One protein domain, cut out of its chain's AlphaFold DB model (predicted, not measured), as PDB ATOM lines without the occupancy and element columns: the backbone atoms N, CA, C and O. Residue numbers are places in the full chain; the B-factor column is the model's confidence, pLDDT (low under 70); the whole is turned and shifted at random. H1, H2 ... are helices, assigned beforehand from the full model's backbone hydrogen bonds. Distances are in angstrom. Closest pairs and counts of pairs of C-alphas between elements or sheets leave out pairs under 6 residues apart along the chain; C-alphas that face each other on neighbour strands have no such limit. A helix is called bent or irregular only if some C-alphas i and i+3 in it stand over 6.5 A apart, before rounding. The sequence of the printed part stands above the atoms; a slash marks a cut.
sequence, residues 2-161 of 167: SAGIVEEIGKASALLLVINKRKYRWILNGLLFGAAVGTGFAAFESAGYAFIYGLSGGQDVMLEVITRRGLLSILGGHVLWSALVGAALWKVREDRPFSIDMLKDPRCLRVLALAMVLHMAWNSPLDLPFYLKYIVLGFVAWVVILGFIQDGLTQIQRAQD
ATOM      1  N   SER A   2     248.615 201.689 196.195       61.47
ATOM      2  CA  SER A   2     248.496 200.483 197.047       61.47
ATOM      3  C   SER A   2     249.692 200.224 197.976       61.47
ATOM      4  O   SER A   2     249.498 199.701 199.069       61.47
ATOM      5  N   ALA A   3     250.904 200.627 197.573       72.31
ATOM      6  CA  ALA A   3     252.124 200.415 198.355       72.31
ATOM      7  C   ALA A   3     252.033 201.006 199.773       72.31
ATOM      8  O   ALA A   3     252.344 200.309 200.728       72.31
ATOM      9  N   GLY A   4     251.506 202.229 199.926       76.44
ATOM     10  CA  GLY A   4     251.417 202.884 201.237       76.44
ATOM     11  C   GLY A   4     250.546 202.118 202.236       76.44
ATOM     12  O   GLY A   4     250.928 201.953 203.385       76.44
ATOM     13  N   ILE A   5     249.410 201.569 201.794       85.31
ATOM     14  CA  ILE A   5     248.514 200.792 202.668       85.31
ATOM     15  C   ILE A   5     249.197 199.502 203.127       85.31
ATOM     16  O   ILE A   5     249.221 199.204 204.321       85.31
ATOM     17  N   VAL A   6     249.760 198.744 202.183       89.38
ATOM     18  CA  VAL A   6     250.430 197.468 202.479       89.38
ATOM     19  C   VAL A   6     251.624 197.691 203.405       89.38
ATOM     20  O   VAL A   6     251.821 196.935 204.355       89.38
ATOM     21  N   GLU A   7     252.389 198.753 203.174       91.12
ATOM     22  CA  GLU A   7     253.577 199.054 203.958       91.12
ATOM     23  C   GLU A   7     253.244 199.499 205.388       91.12
ATOM     24  O   GLU A   7     253.880 199.025 206.329       91.12
ATOM     25  N   GLU A   8     252.223 200.343 205.586       93.12
ATOM     26  CA  GLU A   8     251.783 200.730 206.937       93.12
ATOM     27  C   GLU A   8     251.248 199.526 207.732       93.12
ATOM     28  O   GLU A   8     251.532 199.395 208.926       93.12
ATOM     29  N   ILE A   9     250.539 198.597 207.080       92.69
ATOM     30  CA  ILE A   9     250.112 197.337 207.714       92.69
ATOM     31  C   ILE A   9     251.331 196.476 208.073       92.69
ATOM     32  O   ILE A   9     251.404 195.941 209.183       92.69
ATOM     33  N   GLY A  10     252.311 196.377 207.169       93.56
ATOM     34  CA  GLY A  10     253.583 195.696 207.407       93.56
ATOM     35  C   GLY A  10     254.305 196.233 208.645       93.56
ATOM     36  O   GLY A  10     254.644 195.464 209.548       93.56
ATOM     37  N   LYS A  11     254.456 197.555 208.756       94.56
ATOM     38  CA  LYS A  11     255.057 198.205 209.933       94.56
ATOM     39  C   LYS A  11     254.268 197.927 211.210       94.56
ATOM     40  O   LYS A  11     254.856 197.546 212.220       94.56
ATOM     41  N   ALA A  12     252.940 198.052 211.165       94.69
ATOM     42  CA  ALA A  12     252.086 197.761 212.315       94.69
ATOM     43  C   ALA A  12     252.239 196.302 212.788       94.69
ATOM     44  O   ALA A  12     252.304 196.043 213.990       94.69
ATOM     45  N   SER A  13     252.360 195.351 211.856       94.44
ATOM     46  CA  SER A  13     252.548 193.931 212.178       94.44
ATOM     47  C   SER A  13     253.876 193.642 212.885       94.44
ATOM     48  O   SER A  13     253.909 192.831 213.811       94.44
ATOM     49  N   ALA A  14     254.953 194.360 212.542       95.69
ATOM     50  CA  ALA A  14     256.248 194.209 213.206       95.69
ATOM     51  C   ALA A  14     256.169 194.545 214.708       95.69
ATOM     52  O   ALA A  14     256.851 193.928 215.529       95.69
ATOM     53  N   LEU A  15     255.282 195.466 215.098       95.38
ATOM     54  CA  LEU A  15     255.075 195.831 216.502       95.38
ATOM     55  C   LEU A  15     254.451 194.701 217.329       95.38
ATOM     56  O   LEU A  15     254.672 194.635 218.543       95.38
ATOM     57  N   LEU A  16     253.733 193.773 216.690       93.12
ATOM     58  CA  LEU A  16     253.116 192.628 217.364       93.12
ATOM     59  C   LEU A  16     254.156 191.694 217.999       93.12
ATOM     60  O   LEU A  16     253.859 191.029 218.992       93.12
ATOM     61  N   LEU A  17     255.396 191.704 217.498       92.31
ATOM     62  CA  LEU A  17     256.506 190.923 218.054       92.31
ATOM     63  C   LEU A  17     256.883 191.363 219.477       92.31
ATOM     64  O   LEU A  17     257.331 190.552 220.292       92.31
ATOM     65  N   VAL A  18     256.696 192.647 219.795       93.38
ATOM     66  CA  VAL A  18     257.107 193.241 221.078       93.38
ATOM     67  C   VAL A  18     255.928 193.670 221.952       93.38
ATOM     68  O   VAL A  18     256.105 193.884 223.154       93.38
ATOM     69  N   ILE A  19     254.710 193.710 221.402       91.69
ATOM     70  CA  ILE A  19     253.520 194.202 222.105       91.69
ATOM     71  C   ILE A  19     253.100 193.345 223.313       91.69
ATOM     72  O   ILE A  19     252.455 193.843 224.225       91.69
ATOM     73  N   ASN A  20     253.472 192.070 223.389       89.06
ATOM     74  CA  ASN A  20     253.102 191.222 224.535       89.06
ATOM     75  C   ASN A  20     254.103 191.271 225.701       89.06
ATOM     76  O   ASN A  20     253.917 190.615 226.729       89.06
ATOM     77  N   LYS A  21     255.179 192.053 225.585       89.38
ATOM     78  CA  LYS A  21     256.198 192.156 226.633       89.38
ATOM     79  C   LYS A  21     255.732 193.124 227.731       89.38
ATOM     80  O   LYS A  21     255.812 194.338 227.568       89.38
ATOM     81  N   ARG A  22     255.336 192.593 228.900       82.19
ATOM     82  CA  ARG A  22     254.862 193.381 230.067       82.19
ATOM     83  C   ARG A  22     255.843 194.445 230.583       82.19
ATOM     84  O   ARG A  22     255.420 195.405 231.226       82.19
ATOM     85  N   LYS A  23     257.146 194.287 230.314       88.25
ATOM     86  CA  LYS A  23     258.175 195.295 230.624       88.25
ATOM     87  C   LYS A  23     257.882 196.630 229.926       88.25
ATOM     88  O   LYS A  23     258.159 197.687 230.481       88.25
ATOM     89  N   TYR A  24     257.290 196.584 228.737       90.44
ATOM     90  CA  TYR A  24     257.061 197.746 227.889       90.44
ATOM     91  C   TYR A  24     255.593 198.163 227.930       90.44
ATOM     92  O   TYR A  24     254.889 198.063 226.927       90.44
ATOM     93  N   ARG A  25     255.102 198.597 229.094       91.00
ATOM     94  CA  ARG A  25     253.676 198.924 229.284       91.00
ATOM     95  C   ARG A  25     253.263 200.324 228.800       91.00
ATOM     96  O   ARG A  25     252.153 200.499 228.318       91.00
ATOM     97  N   TRP A  26     254.184 201.287 228.843       95.00
ATOM     98  CA  TRP A  26     253.908 202.712 228.596       95.00
ATOM     99  C   TRP A  26     253.713 203.081 227.124       95.00
ATOM    100  O   TRP A  26     254.424 202.544 226.272       95.00
ATOM    101  N   ILE A  27     252.855 204.071 226.851       96.88
ATOM    102  CA  ILE A  27     252.629 204.660 225.512       96.88
ATOM    103  C   ILE A  27     253.949 205.078 224.854       96.88
ATOM    104  O   ILE A  27     254.167 204.793 223.678       96.88
ATOM    105  N   LEU A  28     254.866 205.668 225.627       97.06
ATOM    106  CA  LEU A  28     256.185 206.084 225.139       97.06
ATOM    107  C   LEU A  28     257.029 204.909 224.613       97.06
ATOM    108  O   LEU A  28     257.808 205.094 223.683       97.06
ATOM    109  N   ASN A  29     256.851 203.690 225.142       96.94
ATOM    110  CA  ASN A  29     257.512 202.511 224.572       96.94
ATOM    111  C   ASN A  29     256.931 202.174 223.199       96.94
ATOM    112  O   ASN A  29     257.683 201.857 222.285       96.94
ATOM    113  N   GLY A  30     255.605 202.242 223.051       97.00
ATOM    114  CA  GLY A  30     254.941 202.044 221.764       97.00
ATOM    115  C   GLY A  30     255.408 203.061 220.726       97.00
ATOM    116  O   GLY A  30     255.749 202.673 219.612       97.00
ATOM    117  N   LEU A  31     255.516 204.333 221.121       97.69
ATOM    118  CA  LEU A  31     256.087 205.401 220.297       97.69
ATOM    119  C   LEU A  31     257.519 205.056 219.849       97.69
ATOM    120  O   LEU A  31     257.827 205.139 218.663       97.69
ATOM    121  N   LEU A  32     258.377 204.624 220.781       97.50
ATOM    122  CA  LEU A  32     259.774 204.275 220.510       97.50
ATOM    123  C   LEU A  32     259.912 203.063 219.577       97.50
ATOM    124  O   LEU A  32     260.679 203.114 218.617       97.50
ATOM    125  N   PHE A  33     259.173 201.980 219.830       98.00
ATOM    126  CA  PHE A  33     259.188 200.805 218.952       98.00
ATOM    127  C   PHE A  33     258.634 201.134 217.569       98.00
ATOM    128  O   PHE A  33     259.203 200.699 216.571       98.00
ATOM    129  N   GLY A  34     257.571 201.937 217.509       97.62
ATOM    130  CA  GLY A  34     257.040 202.472 216.263       97.62
ATOM    131  C   GLY A  34     258.102 203.239 215.483       97.62
ATOM    132  O   GLY A  34     258.360 202.909 214.328       97.62
ATOM    133  N   ALA A  35     258.781 204.191 216.125       97.06
ATOM    134  CA  ALA A  35     259.869 204.945 215.506       97.06
ATOM    135  C   ALA A  35     260.985 204.020 214.996       97.06
ATOM    136  O   ALA A  35     261.415 204.164 213.858       97.06
ATOM    137  N   ALA A  36     261.406 203.028 215.787       97.38
ATOM    138  CA  ALA A  36     262.444 202.076 215.392       97.38
ATOM    139  C   ALA A  36     262.055 201.246 214.154       97.38
ATOM    140  O   ALA A  36     262.859 201.108 213.230       97.38
ATOM    141  N   VAL A  37     260.817 200.738 214.102       97.31
ATOM    142  CA  VAL A  37     260.289 200.037 212.918       97.31
ATOM    143  C   VAL A  37     260.273 200.974 211.711       97.31
ATOM    144  O   VAL A  37     260.777 200.615 210.647       97.31
ATOM    145  N   GLY A  38     259.753 202.191 211.882       96.06
ATOM    146  CA  GLY A  38     259.702 203.198 210.825       96.06
ATOM    147  C   GLY A  38     261.084 203.567 210.283       96.06
ATOM    148  O   GLY A  38     261.248 203.673 209.070       96.06
ATOM    149  N   THR A  39     262.089 203.685 211.154       95.44
ATOM    150  CA  THR A  39     263.489 203.917 210.768       95.44
ATOM    151  C   THR A  39     264.039 202.766 209.935       95.44
ATOM    152  O   THR A  39     264.674 203.013 208.914       95.44
ATOM    153  N   GLY A  40     263.762 201.515 210.316       95.38
ATOM    154  CA  GLY A  40     264.158 200.347 209.526       95.38
ATOM    155  C   GLY A  40     263.576 200.385 208.111       95.38
ATOM    156  O   GLY A  40     264.315 200.253 207.137       95.38
ATOM    157  N   PHE A  41     262.273 200.647 207.986       94.81
ATOM    158  CA  PHE A  41     261.618 200.784 206.680       94.81
ATOM    159  C   PHE A  41     262.186 201.951 205.863       94.81
ATOM    160  O   PHE A  41     262.509 201.763 204.694       94.81
ATOM    161  N   ALA A  42     262.383 203.123 206.479       94.06
ATOM    162  CA  ALA A  42     262.988 204.274 205.809       94.06
ATOM    163  C   ALA A  42     264.399 203.962 205.290       94.06
ATOM    164  O   ALA A  42     264.743 204.366 204.177       94.06
ATOM    165  N   ALA A  43     265.206 203.239 206.070       93.94
ATOM    166  CA  ALA A  43     266.555 202.846 205.687       93.94
ATOM    167  C   ALA A  43     266.545 201.874 204.500       93.94
ATOM    168  O   ALA A  43     267.211 202.141 203.499       93.94
ATOM    169  N   PHE A  44     265.759 200.793 204.567       94.88
ATOM    170  CA  PHE A  44     265.674 199.812 203.478       94.88
ATOM    171  C   PHE A  44     265.090 200.408 202.196       94.88
ATOM    172  O   PHE A  44     265.627 200.170 201.116       94.88
ATOM    173  N   GLU A  45     264.037 201.220 202.300       92.88
ATOM    174  CA  GLU A  45     263.448 201.874 201.133       92.88
ATOM    175  C   GLU A  45     264.448 202.852 200.492       92.88
ATOM    176  O   GLU A  45     264.642 202.852 199.276       92.88
ATOM    177  N   SER A  46     265.147 203.648 201.308       93.50
ATOM    178  CA  SER A  46     266.149 204.595 200.805       93.50
ATOM    179  C   SER A  46     267.350 203.900 200.176       93.50
ATOM    180  O   SER A  46     267.817 204.354 199.133       93.50
ATOM    181  N   ALA A  47     267.806 202.785 200.750       94.25
ATOM    182  CA  ALA A  47     268.849 201.956 200.159       94.25
ATOM    183  C   ALA A  47     268.403 201.356 198.816       94.25
ATOM    184  O   ALA A  47     269.171 201.382 197.858       94.25
ATOM    185  N   GLY A  48     267.154 200.885 198.715       94.38
ATOM    186  CA  GLY A  48     266.585 200.367 197.469       94.38
ATOM    187  C   GLY A  48     266.541 201.416 196.357       94.38
ATOM    188  O   GLY A  48     266.995 201.151 195.244       94.38
ATOM    189  N   TYR A  49     266.071 202.632 196.658       93.19
ATOM    190  CA  TYR A  49     266.093 203.734 195.690       93.19
ATOM    191  C   TYR A  49     267.515 204.137 195.301       93.19
ATOM    192  O   TYR A  49     267.796 204.275 194.114       93.19
ATOM    193  N   ALA A  50     268.413 204.306 196.274       95.44
ATOM    194  CA  ALA A  50     269.802 204.668 196.002       95.44
ATOM    195  C   ALA A  50     270.484 203.621 195.108       95.44
ATOM    196  O   ALA A  50     271.160 203.985 194.152       95.44
ATOM    197  N   PHE A  51     270.237 202.332 195.358       95.38
ATOM    198  CA  PHE A  51     270.739 201.243 194.528       95.38
ATOM    199  C   PHE A  51     270.178 201.303 193.102       95.38
ATOM    200  O   PHE A  51     270.950 201.354 192.150       95.38
ATOM    201  N   ILE A  52     268.851 201.361 192.936       95.44
ATOM    202  CA  ILE A  52     268.211 201.350 191.609       95.44
ATOM    203  C   ILE A  52     268.621 202.571 190.776       95.44
ATOM    204  O   ILE A  52     268.977 202.418 189.609       95.44
ATOM    205  N   TYR A  53     268.599 203.773 191.358       94.69
ATOM    206  CA  TYR A  53     269.015 204.987 190.650       94.69
ATOM    207  C   TYR A  53     270.532 205.052 190.446       94.69
ATOM    208  O   TYR A  53     270.989 205.586 189.440       94.69
ATOM    209  N   GLY A  54     271.317 204.472 191.355       95.94
ATOM    210  CA  GLY A  54     272.764 204.355 191.211       95.94
ATOM    211  C   GLY A  54     273.187 203.420 190.077       95.94
ATOM    212  O   GLY A  54     274.174 203.698 189.402       95.94
ATOM    213  N   LEU A  55     272.429 202.348 189.812       96.06
ATOM    214  CA  LEU A  55     272.713 201.426 188.703       96.06
ATOM    215  C   LEU A  55     272.651 202.109 187.328       96.06
ATOM    216  O   LEU A  55     273.399 201.726 186.432       96.06
ATOM    217  N   SER A  56     271.769 203.096 187.153       94.12
ATOM    218  CA  SER A  56     271.618 203.829 185.889       94.12
ATOM    219  C   SER A  56     272.358 205.167 185.865       94.12
ATOM    220  O   SER A  56     272.823 205.578 184.804       94.12
ATOM    221  N   GLY A  57     272.464 205.848 187.008       92.75
ATOM    222  CA  GLY A  57     273.018 207.200 187.135       92.75
ATOM    223  C   GLY A  57     274.421 207.283 187.742       92.75
ATOM    224  O   GLY A  57     274.987 208.371 187.812       92.75
ATOM    225  N   GLY A  58     274.998 206.165 188.184       95.44
ATOM    226  CA  GLY A  58     276.317 206.123 188.813       95.44
ATOM    227  C   GLY A  58     276.331 206.573 190.280       95.44
ATOM    228  O   GLY A  58     275.298 206.774 190.924       95.44
ATOM    229  N   GLN A  59     277.541 206.706 190.830       95.12
ATOM    230  CA  GLN A  59     277.765 206.960 192.258       95.12
ATOM    231  C   GLN A  59     277.215 208.315 192.728       95.12
ATOM    232  O   GLN A  59     276.676 208.394 193.832       95.12
ATOM    233  N   ASP A  60     277.310 209.360 191.906       95.94
ATOM    234  CA  ASP A  60     276.856 210.703 192.282       95.94
ATOM    235  C   ASP A  60     275.334 210.747 192.475       95.94
ATOM    236  O   ASP A  60     274.848 211.252 193.487       95.94
ATOM    237  N   VAL A  61     274.578 210.115 191.570       95.56
ATOM    238  CA  VAL A  61     273.114 209.999 191.679       95.56
ATOM    239  C   VAL A  61     272.719 209.172 192.902       95.56
ATOM    240  O   VAL A  61     271.789 209.529 193.627       95.56
ATOM    241  N   MET A  62     273.447 208.089 193.183       95.88
ATOM    242  CA  MET A  62     273.234 207.296 194.396       95.88
ATOM    243  C   MET A  62     273.401 208.150 195.666       95.88
ATOM    244  O   MET A  62     272.558 208.083 196.569       95.88
ATOM    245  N   LEU A  63     274.462 208.964 195.734       96.06
ATOM    246  CA  LEU A  63     274.746 209.850 196.867       96.06
ATOM    247  C   LEU A  63     273.714 210.973 197.009       96.06
ATOM    248  O   LEU A  63     273.310 211.296 198.131       96.06
ATOM    249  N   GLU A  64     273.251 211.541 195.899       95.19
ATOM    250  CA  GLU A  64     272.191 212.551 195.899       95.19
ATOM    251  C   GLU A  64     270.887 211.970 196.464       95.19
ATOM    252  O   GLU A  64     270.297 212.532 197.394       95.19
ATOM    253  N   VAL A  65     270.466 210.805 195.958       94.25
ATOM    254  CA  VAL A  65     269.232 210.135 196.385       94.25
ATOM    255  C   VAL A  65     269.279 209.797 197.870       94.25
ATOM    256  O   VAL A  65     268.328 210.112 198.595       94.25
ATOM    257  N   ILE A  66     270.365 209.179 198.346       94.12
ATOM    258  CA  ILE A  66     270.449 208.750 199.747       94.12
ATOM    259  C   ILE A  66     270.505 209.952 200.698       94.12
ATOM    260  O   ILE A  66     269.809 209.955 201.715       94.12
ATOM    261  N   THR A  67     271.241 211.010 200.332       94.25
ATOM    262  CA  THR A  67     271.338 212.247 201.124       94.25
ATOM    263  C   THR A  67     269.993 212.957 201.193       94.25
ATOM    264  O   THR A  67     269.525 213.302 202.281       94.25
ATOM    265  N   ARG A  68     269.321 213.132 200.047       92.38
ATOM    266  CA  ARG A  68     268.013 213.796 199.983       92.38
ATOM    267  C   ARG A  68     266.966 213.043 200.794       92.38
ATOM    268  O   ARG A  68     266.222 213.656 201.557       92.38
ATOM    269  N   ARG A  69     266.914 211.715 200.669       92.06
ATOM    270  CA  ARG A  69     265.976 210.885 201.437       92.06
ATOM    271  C   ARG A  69     266.291 210.889 202.932       92.06
ATOM    272  O   ARG A  69     265.362 210.990 203.731       92.06
ATOM    273  N   GLY A  70     267.572 210.865 203.303       90.94
ATOM    274  CA  GLY A  70     268.013 211.027 204.688       90.94
ATOM    275  C   GLY A  70     267.541 212.352 205.288       90.94
ATOM    276  O   GLY A  70     266.914 212.353 206.346       90.94
ATOM    277  N   LEU A  71     267.734 213.468 204.580       90.06
ATOM    278  CA  LEU A  71     267.283 214.786 205.038       90.06
ATOM    279  C   LEU A  71     265.756 214.862 205.180       90.06
ATOM    280  O   LEU A  71     265.245 215.317 206.202       90.06
ATOM    281  N   LEU A  72     265.016 214.380 204.179       88.31
ATOM    282  CA  LEU A  72     263.554 214.386 204.218       88.31
ATOM    283  C   LEU A  72     262.996 213.507 205.350       88.31
ATOM    284  O   LEU A  72     261.974 213.862 205.931       88.31
ATOM    285  N   SER A  73     263.687 212.424 205.720       85.31
ATOM    286  CA  SER A  73     263.271 211.549 206.828       85.31
ATOM    287  C   SER A  73     263.241 212.240 208.202       85.31
ATOM    288  O   SER A  73     262.544 211.787 209.108       85.31
ATOM    289  N   ILE A  74     263.960 213.360 208.353       78.00
ATOM    290  CA  ILE A  74     263.941 214.189 209.569       78.00
ATOM    291  C   ILE A  74     262.647 215.008 209.634       78.00
ATOM    292  O   ILE A  74     262.057 215.179 210.702       78.00
ATOM    293  N   LEU A  75     262.200 215.515 208.483       76.06
ATOM    294  CA  LEU A  75     260.988 216.327 208.377       76.06
ATOM    295  C   LEU A  75     259.724 215.477 208.516       76.06
ATOM    296  O   LEU A  75     258.706 215.971 208.992       76.06
ATOM    297  N   GLY A  76     259.779 214.203 208.133       78.31
ATOM    298  CA  GLY A  76     258.685 213.269 208.340       78.31
ATOM    299  C   GLY A  76     258.922 211.907 207.711       78.31
ATOM    300  O   GLY A  76     260.053 211.483 207.520       78.31
ATOM    301  N   GLY A  77     257.842 211.192 207.405       88.19
ATOM    302  CA  GLY A  77     257.932 209.884 206.767       88.19
ATOM    303  C   GLY A  77     257.702 208.715 207.719       88.19
ATOM    304  O   GLY A  77     257.089 208.842 208.782       88.19
ATOM    305  N   HIS A  78     258.235 207.563 207.316       92.75
ATOM    306  CA  HIS A  78     258.011 206.253 207.929       92.75
ATOM    307  C   HIS A  78     258.238 206.266 209.445       92.75
ATOM    308  O   HIS A  78     257.472 205.634 210.167       92.75
ATOM    309  N   VAL A  79     259.243 207.008 209.930       95.25
ATOM    310  CA  VAL A  79     259.581 207.118 211.358       95.25
ATOM    311  C   VAL A  79     258.410 207.680 212.165       95.25
ATOM    312  O   VAL A  79     257.935 207.022 213.090       95.25
ATOM    313  N   LEU A  80     257.909 208.866 211.796       95.56
ATOM    314  CA  LEU A  80     256.836 209.528 212.542       95.56
ATOM    315  C   LEU A  80     255.525 208.745 212.429       95.56
ATOM    316  O   LEU A  80     254.849 208.529 213.432       95.56
ATOM    317  N   TRP A  81     255.171 208.279 211.229       95.50
ATOM    318  CA  TRP A  81     253.916 207.554 211.008       95.50
ATOM    319  C   TRP A  81     253.869 206.240 211.790       95.50
ATOM    320  O   TRP A  81     252.878 205.947 212.460       95.50
ATOM    321  N   SER A  82     254.978 205.499 211.808       97.19
ATOM    322  CA  SER A  82     255.078 204.256 212.579       97.19
ATOM    323  C   SER A  82     255.080 204.518 214.083       97.19
ATOM    324  O   SER A  82     254.460 203.764 214.834       97.19
ATOM    325  N   ALA A  83     255.729 205.598 214.534       97.50
ATOM    326  CA  ALA A  83     255.694 206.027 215.931       97.50
ATOM    327  C   ALA A  83     254.260 206.313 216.397       97.50
ATOM    328  O   ALA A  83     253.858 205.843 217.461       97.50
ATOM    329  N   LEU A  84     253.467 207.013 215.578       97.38
ATOM    330  CA  LEU A  84     252.055 207.284 215.855       97.38
ATOM    331  C   LEU A  84     251.248 205.990 216.018       97.38
ATOM    332  O   LEU A  84     250.537 205.827 217.013       97.38
ATOM    333  N   VAL A  85     251.386 205.052 215.076       97.31
ATOM    334  CA  VAL A  85     250.691 203.755 215.132       97.31
ATOM    335  C   VAL A  85     251.100 202.967 216.378       97.31
ATOM    336  O   VAL A  85     250.238 202.439 217.084       97.31
ATOM    337  N   GLY A  86     252.394 202.936 216.704       97.25
ATOM    338  CA  GLY A  86     252.890 202.269 217.906       97.25
ATOM    339  C   GLY A  86     252.382 202.900 219.201       97.25
ATOM    340  O   GLY A  86     251.941 202.183 220.103       97.25
ATOM    341  N   ALA A  87     252.358 204.229 219.293       97.69
ATOM    342  CA  ALA A  87     251.809 204.929 220.450       97.69
ATOM    343  C   ALA A  87     250.308 204.648 220.629       97.69
ATOM    344  O   ALA A  87     249.867 204.335 221.737       97.69
ATOM    345  N   ALA A  88     249.532 204.686 219.541       97.19
ATOM    346  CA  ALA A  88     248.102 204.382 219.563       97.19
ATOM    347  C   ALA A  88     247.826 202.948 220.032       97.19
ATOM    348  O   ALA A  88     246.965 202.726 220.886       97.19
ATOM    349  N   LEU A  89     248.602 201.988 219.531       95.88
ATOM    350  CA  LEU A  89     248.467 200.581 219.884       95.88
ATOM    351  C   LEU A  89     248.745 200.332 221.376       95.88
ATOM    352  O   LEU A  89     247.971 199.649 222.048       95.88
ATOM    353  N   TRP A  90     249.796 200.948 221.930       96.31
ATOM    354  CA  TRP A  90     250.078 200.870 223.369       96.31
ATOM    355  C   TRP A  90     249.032 201.601 224.211       96.31
ATOM    356  O   TRP A  90     248.700 201.133 225.301       96.31
ATOM    357  N   LYS A  91     248.477 202.709 223.703       95.12
ATOM    358  CA  LYS A  91     247.398 203.451 224.366       95.12
ATOM    359  C   LYS A  91     246.107 202.636 224.465       95.12
ATOM    360  O   LYS A  91     245.408 202.754 225.458       95.12
ATOM    361  N   VAL A  92     245.785 201.811 223.467       94.12
ATOM    362  CA  VAL A  92     244.602 200.926 223.501       94.12
ATOM    363  C   VAL A  92     244.839 199.687 224.364       94.12
ATOM    364  O   VAL A  92     243.928 199.230 225.068       94.12
ATOM    365  N   ARG A  93     246.054 199.132 224.306       92.69
ATOM    366  CA  ARG A  93     246.428 197.950 225.086       92.69
ATOM    367  C   ARG A  93     246.415 198.237 226.587       92.69
ATOM    368  O   ARG A  93     245.900 197.418 227.347       92.69
ATOM    369  N   GLU A  94     246.956 199.386 226.997       88.38
ATOM    370  CA  GLU A  94     247.168 199.728 228.409       88.38
ATOM    371  C   GLU A  94     247.934 198.588 229.121       88.38
ATOM    372  O   GLU A  94     248.912 198.064 228.568       88.38
ATOM    373  N   ASP A  95     247.477 198.177 230.308       84.62
ATOM    374  CA  ASP A  95     248.049 197.081 231.105       84.62
ATOM    375  C   ASP A  95     247.436 195.700 230.803       84.62
ATOM    376  O   ASP A  95     247.746 194.707 231.469       84.62
ATOM    377  N   ARG A  96     246.576 195.597 229.782       87.81
ATOM    378  CA  ARG A  96     245.933 194.332 229.395       87.81
ATOM    379  C   ARG A  96     246.844 193.505 228.476       87.81
ATOM    380  O   ARG A  96     247.654 194.069 227.737       87.81
ATOM    381  N   PRO A  97     246.725 192.162 228.472       86.69
ATOM    382  CA  PRO A  97     247.344 191.354 227.426       86.69
ATOM    383  C   PRO A  97     246.789 191.771 226.061       86.69
ATOM    384  O   PRO A  97     245.612 192.117 225.944       86.69
ATOM    385  N   PHE A  98     247.629 191.748 225.028       90.38
ATOM    386  CA  PHE A  98     247.177 192.117 223.695       90.38
ATOM    387  C   PHE A  98     246.155 191.104 223.171       90.38
ATOM    388  O   PHE A  98     246.382 189.896 223.221       90.38
ATOM    389  N   SER A  99     245.060 191.620 222.619       90.38
ATOM    390  CA  SER A  99     244.119 190.866 221.796       90.38
ATOM    391  C   SER A  99     244.102 191.465 220.396       90.38
ATOM    392  O   SER A  99     244.175 192.685 220.245       90.38
ATOM    393  N   ILE A 100     243.947 190.625 219.373       88.50
ATOM    394  CA  ILE A 100     243.841 191.058 217.972       88.50
ATOM    395  C   ILE A 100     242.683 192.046 217.771       88.50
ATOM    396  O   ILE A 100     242.788 192.949 216.944       88.50
ATOM    397  N   ASP A 101     241.619 191.957 218.572       90.00
ATOM    398  CA  ASP A 101     240.501 192.904 218.495       90.00
ATOM    399  C   ASP A 101     240.901 194.341 218.861       90.00
ATOM    400  O   ASP A 101     240.265 195.288 218.404       90.00
ATOM    401  N   MET A 102     242.009 194.537 219.584       90.62
ATOM    402  CA  MET A 102     242.562 195.870 219.858       90.62
ATOM    403  C   MET A 102     243.068 196.572 218.589       90.62
ATOM    404  O   MET A 102     243.121 197.801 218.556       90.62
ATOM    405  N   LEU A 103     243.411 195.827 217.530       89.19
ATOM    406  CA  LEU A 103     243.763 196.414 216.230       89.19
ATOM    407  C   LEU A 103     242.546 197.020 215.527       89.19
ATOM    408  O   LEU A 103     242.697 197.948 214.737       89.19
ATOM    409  N   LYS A 104     241.346 196.518 215.837       91.00
ATOM    410  CA  LYS A 104     240.075 197.023 215.307       91.00
ATOM    411  C   LYS A 104     239.520 198.189 216.131       91.00
ATOM    412  O   LYS A 104     238.478 198.734 215.779       91.00
ATOM    413  N   ASP A 105     240.191 198.580 217.219       95.19
ATOM    414  CA  ASP A 105     239.770 199.719 218.031       95.19
ATOM    415  C   ASP A 105     239.777 201.001 217.172       95.19
ATOM    416  O   ASP A 105     240.792 201.310 216.535       95.19
ATOM    417  N   PRO A 106     238.687 201.793 217.159       92.94
ATOM    418  CA  PRO A 106     238.603 203.022 216.371       92.94
ATOM    419  C   PRO A 106     239.721 204.034 216.657       92.94
ATOM    420  O   PRO A 106     240.016 204.887 215.820       92.94
ATOM    421  N   ARG A 107     240.344 203.994 217.839       93.06
ATOM    422  CA  ARG A 107     241.503 204.835 218.177       93.06
ATOM    423  C   ARG A 107     242.747 204.391 217.404       93.06
ATOM    424  O   ARG A 107     243.407 205.244 216.821       93.06
ATOM    425  N   CYS A 108     243.018 203.086 217.340       94.00
ATOM    426  CA  CYS A 108     244.097 202.522 216.521       94.00
ATOM    427  C   CYS A 108     243.846 202.780 215.032       94.00
ATOM    428  O   CYS A 108     244.718 203.299 214.340       94.00
ATOM    429  N   LEU A 109     242.633 202.478 214.555       95.31
ATOM    430  CA  LEU A 109     242.284 202.606 213.140       95.31
ATOM    431  C   LEU A 109     242.355 204.050 212.641       95.31
ATOM    432  O   LEU A 109     242.838 204.277 211.538       95.31
ATOM    433  N   ARG A 110     241.939 205.038 213.444       96.38
ATOM    434  CA  ARG A 110     242.064 206.458 213.067       96.38
ATOM    435  C   ARG A 110     243.515 206.889 212.891       96.38
ATOM    436  O   ARG A 110     243.816 207.629 211.962       96.38
ATOM    437  N   VAL A 111     244.408 206.430 213.765       96.62
ATOM    438  CA  VAL A 111     245.831 206.784 213.692       96.62
ATOM    439  C   VAL A 111     246.521 206.054 212.544       96.62
ATOM    440  O   VAL A 111     247.312 206.661 211.828       96.62
ATOM    441  N   LEU A 112     246.168 204.790 212.306       95.69
ATOM    442  CA  LEU A 112     246.631 204.048 211.136       95.69
ATOM    443  C   LEU A 112     246.144 204.690 209.829       95.69
ATOM    444  O   LEU A 112     246.928 204.867 208.903       95.69
ATOM    445  N   ALA A 113     244.876 205.099 209.764       95.62
ATOM    446  CA  ALA A 113     244.331 205.810 208.613       95.62
ATOM    447  C   ALA A 113     245.041 207.154 208.393       95.62
ATOM    448  O   ALA A 113     245.387 207.478 207.260       95.62
ATOM    449  N   LEU A 114     245.322 207.908 209.463       95.62
ATOM    450  CA  LEU A 114     246.124 209.130 209.382       95.62
ATOM    451  C   LEU A 114     247.520 208.844 208.808       95.62
ATOM    452  O   LEU A 114     247.934 209.529 207.878       95.62
ATOM    453  N   ALA A 115     248.218 207.822 209.312       95.56
ATOM    454  CA  ALA A 115     249.521 207.401 208.796       95.56
ATOM    455  C   ALA A 115     249.459 207.063 207.296       95.56
ATOM    456  O   ALA A 115     250.261 207.575 206.516       95.56
ATOM    457  N   MET A 116     248.458 206.284 206.871       94.69
ATOM    458  CA  MET A 116     248.247 205.938 205.461       94.69
ATOM    459  C   MET A 116     247.982 207.172 204.594       94.69
ATOM    460  O   MET A 116     248.566 207.296 203.521       94.69
ATOM    461  N   VAL A 117     247.139 208.103 205.051       94.12
ATOM    462  CA  VAL A 117     246.839 209.344 204.318       94.12
ATOM    463  C   VAL A 117     248.086 210.215 204.192       94.12
ATOM    464  O   VAL A 117     248.383 210.686 203.094       94.12
ATOM    465  N   LEU A 118     248.848 210.395 205.276       94.00
ATOM    466  CA  LEU A 118     250.101 211.152 205.247       94.00
ATOM    467  C   LEU A 118     251.121 210.508 204.301       94.00
ATOM    468  O   LEU A 118     251.769 211.218 203.533       94.00
ATOM    469  N   HIS A 119     251.218 209.179 204.300       93.06
ATOM    470  CA  HIS A 119     252.101 208.439 203.405       93.06
ATOM    471  C   HIS A 119     251.666 208.564 201.937       93.06
ATOM    472  O   HIS A 119     252.468 208.886 201.060       93.06
ATOM    473  N   MET A 120     250.379 208.402 201.643       91.75
ATOM    474  CA  MET A 120     249.860 208.602 200.289       91.75
ATOM    475  C   MET A 120     250.074 210.040 199.802       91.75
ATOM    476  O   MET A 120     250.439 210.237 198.643       91.75
ATOM    477  N   ALA A 121     249.897 211.033 200.677       92.38
ATOM    478  CA  ALA A 121     250.169 212.432 200.366       92.38
ATOM    479  C   ALA A 121     251.666 212.684 200.121       92.38
ATOM    480  O   ALA A 121     252.018 213.398 199.182       92.38
ATOM    481  N   TRP A 122     252.550 212.054 200.898       91.50
ATOM    482  CA  TRP A 122     253.999 212.116 200.692       91.50
ATOM    483  C   TRP A 122     254.404 211.590 199.309       91.50
ATOM    484  O   TRP A 122     255.142 212.262 198.584       91.50
ATOM    485  N   ASN A 123     253.843 210.440 198.920       89.62
ATOM    486  CA  ASN A 123     254.092 209.771 197.637       89.62
ATOM    487  C   ASN A 123     253.298 210.364 196.466       89.62
ATOM    488  O   ASN A 123     253.401 209.877 195.339       89.62
ATOM    489  N   SER A 124     252.476 211.384 196.711       90.25
ATOM    490  CA  SER A 124     251.734 212.036 195.640       90.25
ATOM    491  C   SER A 124     252.689 212.796 194.704       90.25
ATOM    492  O   SER A 124     253.693 213.353 195.169       90.25
ATOM    493  N   PRO A 125     252.365 212.874 193.398       88.06
ATOM    494  CA  PRO A 125     253.158 213.623 192.420       88.06
ATOM    495  C   PRO A 125     253.057 215.143 192.612       88.06
ATOM    496  O   PRO A 125     253.669 215.891 191.861       88.06
ATOM    497  N   LEU A 126     252.279 215.608 193.599       88.56
ATOM    498  CA  LEU A 126     252.191 217.015 193.951       88.56
ATOM    499  C   LEU A 126     253.570 217.506 194.390       88.56
ATOM    500  O   LEU A 126     254.100 217.036 195.401       88.56
ATOM    501  N   ASP A 127     254.123 218.461 193.657       87.94
ATOM    502  CA  ASP A 127     255.361 219.132 194.024       87.94
ATOM    503  C   ASP A 127     255.055 220.582 194.393       87.94
ATOM    504  O   ASP A 127     254.430 221.320 193.631       87.94
ATOM    505  N   LEU A 128     255.428 220.960 195.613       90.69
ATOM    506  CA  LEU A 128     255.212 222.301 196.148       90.69
ATOM    507  C   LEU A 128     256.576 222.953 196.373       90.69
ATOM    508  O   LEU A 128     257.509 222.268 196.806       90.69
ATOM    509  N   PRO A 129     256.703 224.272 196.146       91.56
ATOM    510  CA  PRO A 129     257.976 224.960 196.295       91.56
ATOM    511  C   PRO A 129     258.500 224.860 197.734       91.56
ATOM    512  O   PRO A 129     257.735 224.704 198.689       91.56
ATOM    513  N   PHE A 130     259.823 224.951 197.887       87.75
ATOM    514  CA  PHE A 130     260.509 224.969 199.188       87.75
ATOM    515  C   PHE A 130     260.192 223.774 200.104       87.75
ATOM    516  O   PHE A 130     260.164 223.921 201.323       87.75
ATOM    517  N   TYR A 131     259.937 222.589 199.538       89.38
ATOM    518  CA  TYR A 131     259.588 221.385 200.305       89.38
ATOM    519  C   TYR A 131     258.326 221.539 201.178       89.38
ATOM    520  O   TYR A 131     258.115 220.750 202.102       89.38
ATOM    521  N   LEU A 132     257.452 222.508 200.869       91.38
ATOM    522  CA  LEU A 132     256.288 222.854 201.691       91.38
ATOM    523  C   LEU A 132     255.383 221.649 201.969       91.38
ATOM    524  O   LEU A 132     254.908 221.482 203.090       91.38
ATOM    525  N   LYS A 133     255.209 220.763 200.979       92.31
ATOM    526  CA  LYS A 133     254.486 219.492 201.142       92.31
ATOM    527  C   LYS A 133     255.011 218.705 202.345       92.31
ATOM    528  O   LYS A 133     254.244 218.321 203.222       92.31
ATOM    529  N   TYR A 134     256.319 218.481 202.397       92.19
ATOM    530  CA  TYR A 134     256.961 217.672 203.430       92.19
ATOM    531  C   TYR A 134     256.921 218.356 204.796       92.19
ATOM    532  O   TYR A 134     256.677 217.691 205.799       92.19
ATOM    533  N   ILE A 135     257.076 219.683 204.826       93.00
ATOM    534  CA  ILE A 135     256.978 220.484 206.054       93.00
ATOM    535  C   ILE A 135     255.570 220.391 206.649       93.00
ATOM    536  O   ILE A 135     255.430 220.137 207.841       93.00
ATOM    537  N   VAL A 136     254.524 220.546 205.832       93.94
ATOM    538  CA  VAL A 136     253.128 220.475 206.297       93.94
ATOM    539  C   VAL A 136     252.787 219.073 206.800       93.94
ATOM    540  O   VAL A 136     252.235 218.933 207.890       93.94
ATOM    541  N   LEU A 137     253.145 218.027 206.049       94.62
ATOM    542  CA  LEU A 137     252.913 216.641 206.475       94.62
ATOM    543  C   LEU A 137     253.669 216.314 207.771       94.62
ATOM    544  O   LEU A 137     253.111 215.682 208.671       94.62
ATOM    545  N   GLY A 138     254.915 216.778 207.873       94.06
ATOM    546  CA  GLY A 138     255.738 216.683 209.071       94.06
ATOM    547  C   GLY A 138     255.104 217.380 210.266       94.06
ATOM    548  O   GLY A 138     254.955 216.772 211.321       94.06
ATOM    549  N   PHE A 139     254.662 218.626 210.089       94.81
ATOM    550  CA  PHE A 139     253.993 219.409 211.125       94.81
ATOM    551  C   PHE A 139     252.751 218.694 211.663       94.81
ATOM    552  O   PHE A 139     252.612 218.539 212.875       94.81
ATOM    553  N   VAL A 140     251.889 218.183 210.776       95.75
ATOM    554  CA  VAL A 140     250.701 217.411 211.176       95.75
ATOM    555  C   VAL A 140     251.099 216.180 211.995       95.75
ATOM    556  O   VAL A 140     250.530 215.947 213.062       95.75
ATOM    557  N   ALA A 141     252.093 215.411 211.542       95.56
ATOM    558  CA  ALA A 141     252.563 214.237 212.274       95.56
ATOM    559  C   ALA A 141     253.142 214.606 213.651       95.56
ATOM    560  O   ALA A 141     252.818 213.962 214.651       95.56
ATOM    561  N   TRP A 142     253.949 215.669 213.723       95.25
ATOM    562  CA  TRP A 142     254.570 216.146 214.956       95.25
ATOM    563  C   TRP A 142     253.556 216.635 215.984       95.25
ATOM    564  O   TRP A 142     253.694 216.298 217.158       95.25
ATOM    565  N   VAL A 143     252.510 217.357 215.569       96.44
ATOM    566  CA  VAL A 143     251.428 217.780 216.477       96.44
ATOM    567  C   VAL A 143     250.801 216.568 217.171       96.44
ATOM    568  O   VAL A 143     250.618 216.572 218.389       96.44
ATOM    569  N   VAL A 144     250.529 215.496 216.423       96.88
ATOM    570  CA  VAL A 144     249.944 214.277 216.997       96.88
ATOM    571  C   VAL A 144     250.959 213.524 217.868       96.88
ATOM    572  O   VAL A 144     250.591 213.028 218.934       96.88
ATOM    573  N   ILE A 145     252.240 213.478 217.479       96.69
ATOM    574  CA  ILE A 145     253.305 212.877 218.302       96.69
ATOM    575  C   ILE A 145     253.434 213.592 219.642       96.69
ATOM    576  O   ILE A 145     253.502 212.925 220.673       96.69
ATOM    577  N   LEU A 146     253.441 214.925 219.653       97.50
ATOM    578  CA  LEU A 146     253.524 215.703 220.887       97.50
ATOM    579  C   LEU A 146     252.328 215.415 221.803       97.50
ATOM    580  O   LEU A 146     252.518 215.245 223.007       97.50
ATOM    581  N   GLY A 147     251.130 215.241 221.233       97.75
ATOM    582  CA  GLY A 147     249.959 214.767 221.974       97.75
ATOM    583  C   GLY A 147     250.176 213.392 222.619       97.75
ATOM    584  O   GLY A 147     249.922 213.219 223.810       97.75
ATOM    585  N   PHE A 148     250.725 212.423 221.880       97.81
ATOM    586  CA  PHE A 148     251.051 211.100 222.431       97.81
ATOM    587  C   PHE A 148     252.169 211.125 223.477       97.81
ATOM    588  O   PHE A 148     252.137 210.336 224.425       97.81
ATOM    589  N   ILE A 149     253.155 212.009 223.323       97.94
ATOM    590  CA  ILE A 149     254.199 212.217 224.329       97.94
ATOM    591  C   ILE A 149     253.560 212.740 225.614       97.94
ATOM    592  O   ILE A 149     253.823 212.194 226.684       97.94
ATOM    593  N   GLN A 150     252.678 213.736 225.511       97.75
ATOM    594  CA  GLN A 150     251.952 214.272 226.658       97.75
ATOM    595  C   GLN A 150     251.102 213.193 227.340       97.75
ATOM    596  O   GLN A 150     251.221 213.007 228.550       97.75
ATOM    597  N   ASP A 151     250.336 212.411 226.571       96.56
ATOM    598  CA  ASP A 151     249.564 211.274 227.090       96.56
ATOM    599  C   ASP A 151     250.453 210.265 227.834       96.56
ATOM    600  O   ASP A 151     250.105 209.796 228.920       96.56
ATOM    601  N   GLY A 152     251.608 209.922 227.257       96.50
ATOM    602  CA  GLY A 152     252.554 208.977 227.842       96.50
ATOM    603  C   GLY A 152     253.211 209.494 229.122       96.50
ATOM    604  O   GLY A 152     253.363 208.734 230.079       96.50
ATOM    605  N   LEU A 153     253.553 210.783 229.180       97.12
ATOM    606  CA  LEU A 153     254.075 211.416 230.392       97.12
ATOM    607  C   LEU A 153     253.010 211.465 231.495       97.12
ATOM    608  O   LEU A 153     253.294 211.086 232.631       97.12
ATOM    609  N   THR A 154     251.771 211.839 231.160       96.50
ATOM    610  CA  THR A 154     250.644 211.816 232.105       96.50
ATOM    611  C   THR A 154     250.352 210.400 232.609       96.50
ATOM    612  O   THR A 154     250.059 210.218 233.791       96.50
ATOM    613  N   GLN A 155     250.466 209.382 231.750       95.62
ATOM    614  CA  GLN A 155     250.321 207.977 232.149       95.62
ATOM    615  C   GLN A 155     251.350 207.585 233.222       95.62
ATOM    616  O   GLN A 155     250.991 206.953 234.214       95.62
ATOM    617  N   ILE A 156     252.615 207.978 233.039       94.50
ATOM    618  CA  ILE A 156     253.695 207.689 233.993       94.50
ATOM    619  C   ILE A 156     253.483 208.447 235.307       94.50
ATOM    620  O   ILE A 156     253.601 207.844 236.372       94.50
ATOM    621  N   GLN A 157     253.131 209.735 235.245       95.56
ATOM    622  CA  GLN A 157     252.857 210.554 236.434       95.56
ATOM    623  C   GLN A 157     251.754 209.932 237.301       95.56
ATOM    624  O   GLN A 157     251.964 209.700 238.489       95.56
ATOM    625  N   ARG A 158     250.625 209.542 236.695       94.31
ATOM    626  CA  ARG A 158     249.519 208.881 237.414       94.31
ATOM    627  C   ARG A 158     249.956 207.592 238.107       94.31
ATOM    628  O   ARG A 158     249.552 207.342 239.238       94.31
ATOM    629  N   ALA A 159     250.785 206.783 237.449       92.56
ATOM    630  CA  ALA A 159     251.292 205.550 238.041       92.56
ATOM    631  C   ALA A 159     252.246 205.813 239.220       92.56
ATOM    632  O   ALA A 159     252.233 205.067 240.198       92.56
ATOM    633  N   GLN A 160     253.058 206.874 239.151       93.88
ATOM    634  CA  GLN A 160     253.921 207.295 240.259       93.88
ATOM    635  C   GLN A 160     253.109 207.797 241.458       93.88
ATOM    636  O   GLN A 160     253.433 207.453 242.594       93.88
ATOM    637  N   ASP A 161     252.053 208.574 241.218       95.06
ATOM    638  CA  ASP A 161     251.193 209.096 242.283       95.06
ATOM    639  C   ASP A 161     250.423 207.979 242.993       95.06
ATOM    640  O   ASP A 161     250.351 207.967 244.220       95.06
TER     641      ASP A 161
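Overview. This is residues 2 to 161 of the 167 residues of the protein "PrsW family intramembrane metalloprotease" of Nitrospirales bacterium (UniProt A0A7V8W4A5). An elongated up-and-down bundle of four long helical parts, H2a, H3, H5 and H6, each running against the one before it, has H3 in the middle, with H1 crossing over one side of it at a steep tilt. The long helix H2 folds back on itself at one end as arms H2a and H2b, and short H4 packs on the last residues of H3. The 160 printed residues hold six named helices, H1 to H6 in chain order, and no named strand: all helix. The whole is compact, with a radius of gyration of the C-alphas of 16.9 A, and spans 57 by 30 by 27 A.

Arrangement. H2, residues 27 to 75, was assigned as one helix by its hydrogen bonds but is bent: C-alphas 56 and 59 are 9.4 A apart. Its arms H2a, residues 27 to 56, and H2b, residues 59 to 75, touch, opposite ways at a shallow tilt of 21 degrees, closest at the C-alphas of Gly 54 and Met 62, 4.4 A. H3, residues 78 to 93, is the hub and touches H2a, opposite ways at 27 degrees, with C-alphas of Gly 34 and Ala 83 closest at 3.8 A. H5, residues 106 to 122, touches H3, opposite ways at a shallow tilt of 5 degrees, closest at the C-alphas of Trp 81 and Ala 115, 4.9 A. H6, residues 129 to 161, forms a helical hairpin with H5; the closest C-alphas, of Leu 118 and Leu 137, are 6.3 A apart. Residues 141 to 148 of H6 touch H3, and the C-alphas of Leu 84 and Ile 145 are closest at 6.2 A. H1, residues 2 to 15, touches H5 with residues 4 to 8 alone, closest at the C-alphas of Ile 5 and Met 116, 5.9 A. H4, residues 100 to 104, touches H3, closest at the C-alphas of Val 92 and Met 102, 6.6 A. H1 and H6 are apart. Every O i to N i+4 pair is within hydrogen-bond range in H3 and H5; the counts are 9 of 10 in H1, 25 of 26 in H2a, 11 of 13 in H2b, 27 of 29 in H6 and 0 of 1 in H4, where 2 of 2 O i to N i+3 pairs are.

Along the chain. H1 begins at C-alpha 2 (248.496, 200.483, 197.047). H2a is 43.9 A long and ends at C-alpha 56 (271.618, 203.829, 185.889). H6 is 49.1 A long, irregular with C-alphas 130 and 133 8.4 A apart, has a kink of 31 degrees near residue 136, and ends at C-alpha 161 (251.193, 209.096, 242.283).

Size, cuts and confidence. The C-alphas of Ser 56 and Asp 161, 60.2 A apart, are the two farthest apart. The printed part has no cut. The link from H1 to H2, 11 residues, is long, and residues 125 to 130 stand free. The mean pLDDT of the printed part is 93.0, and residue 2 is under 70.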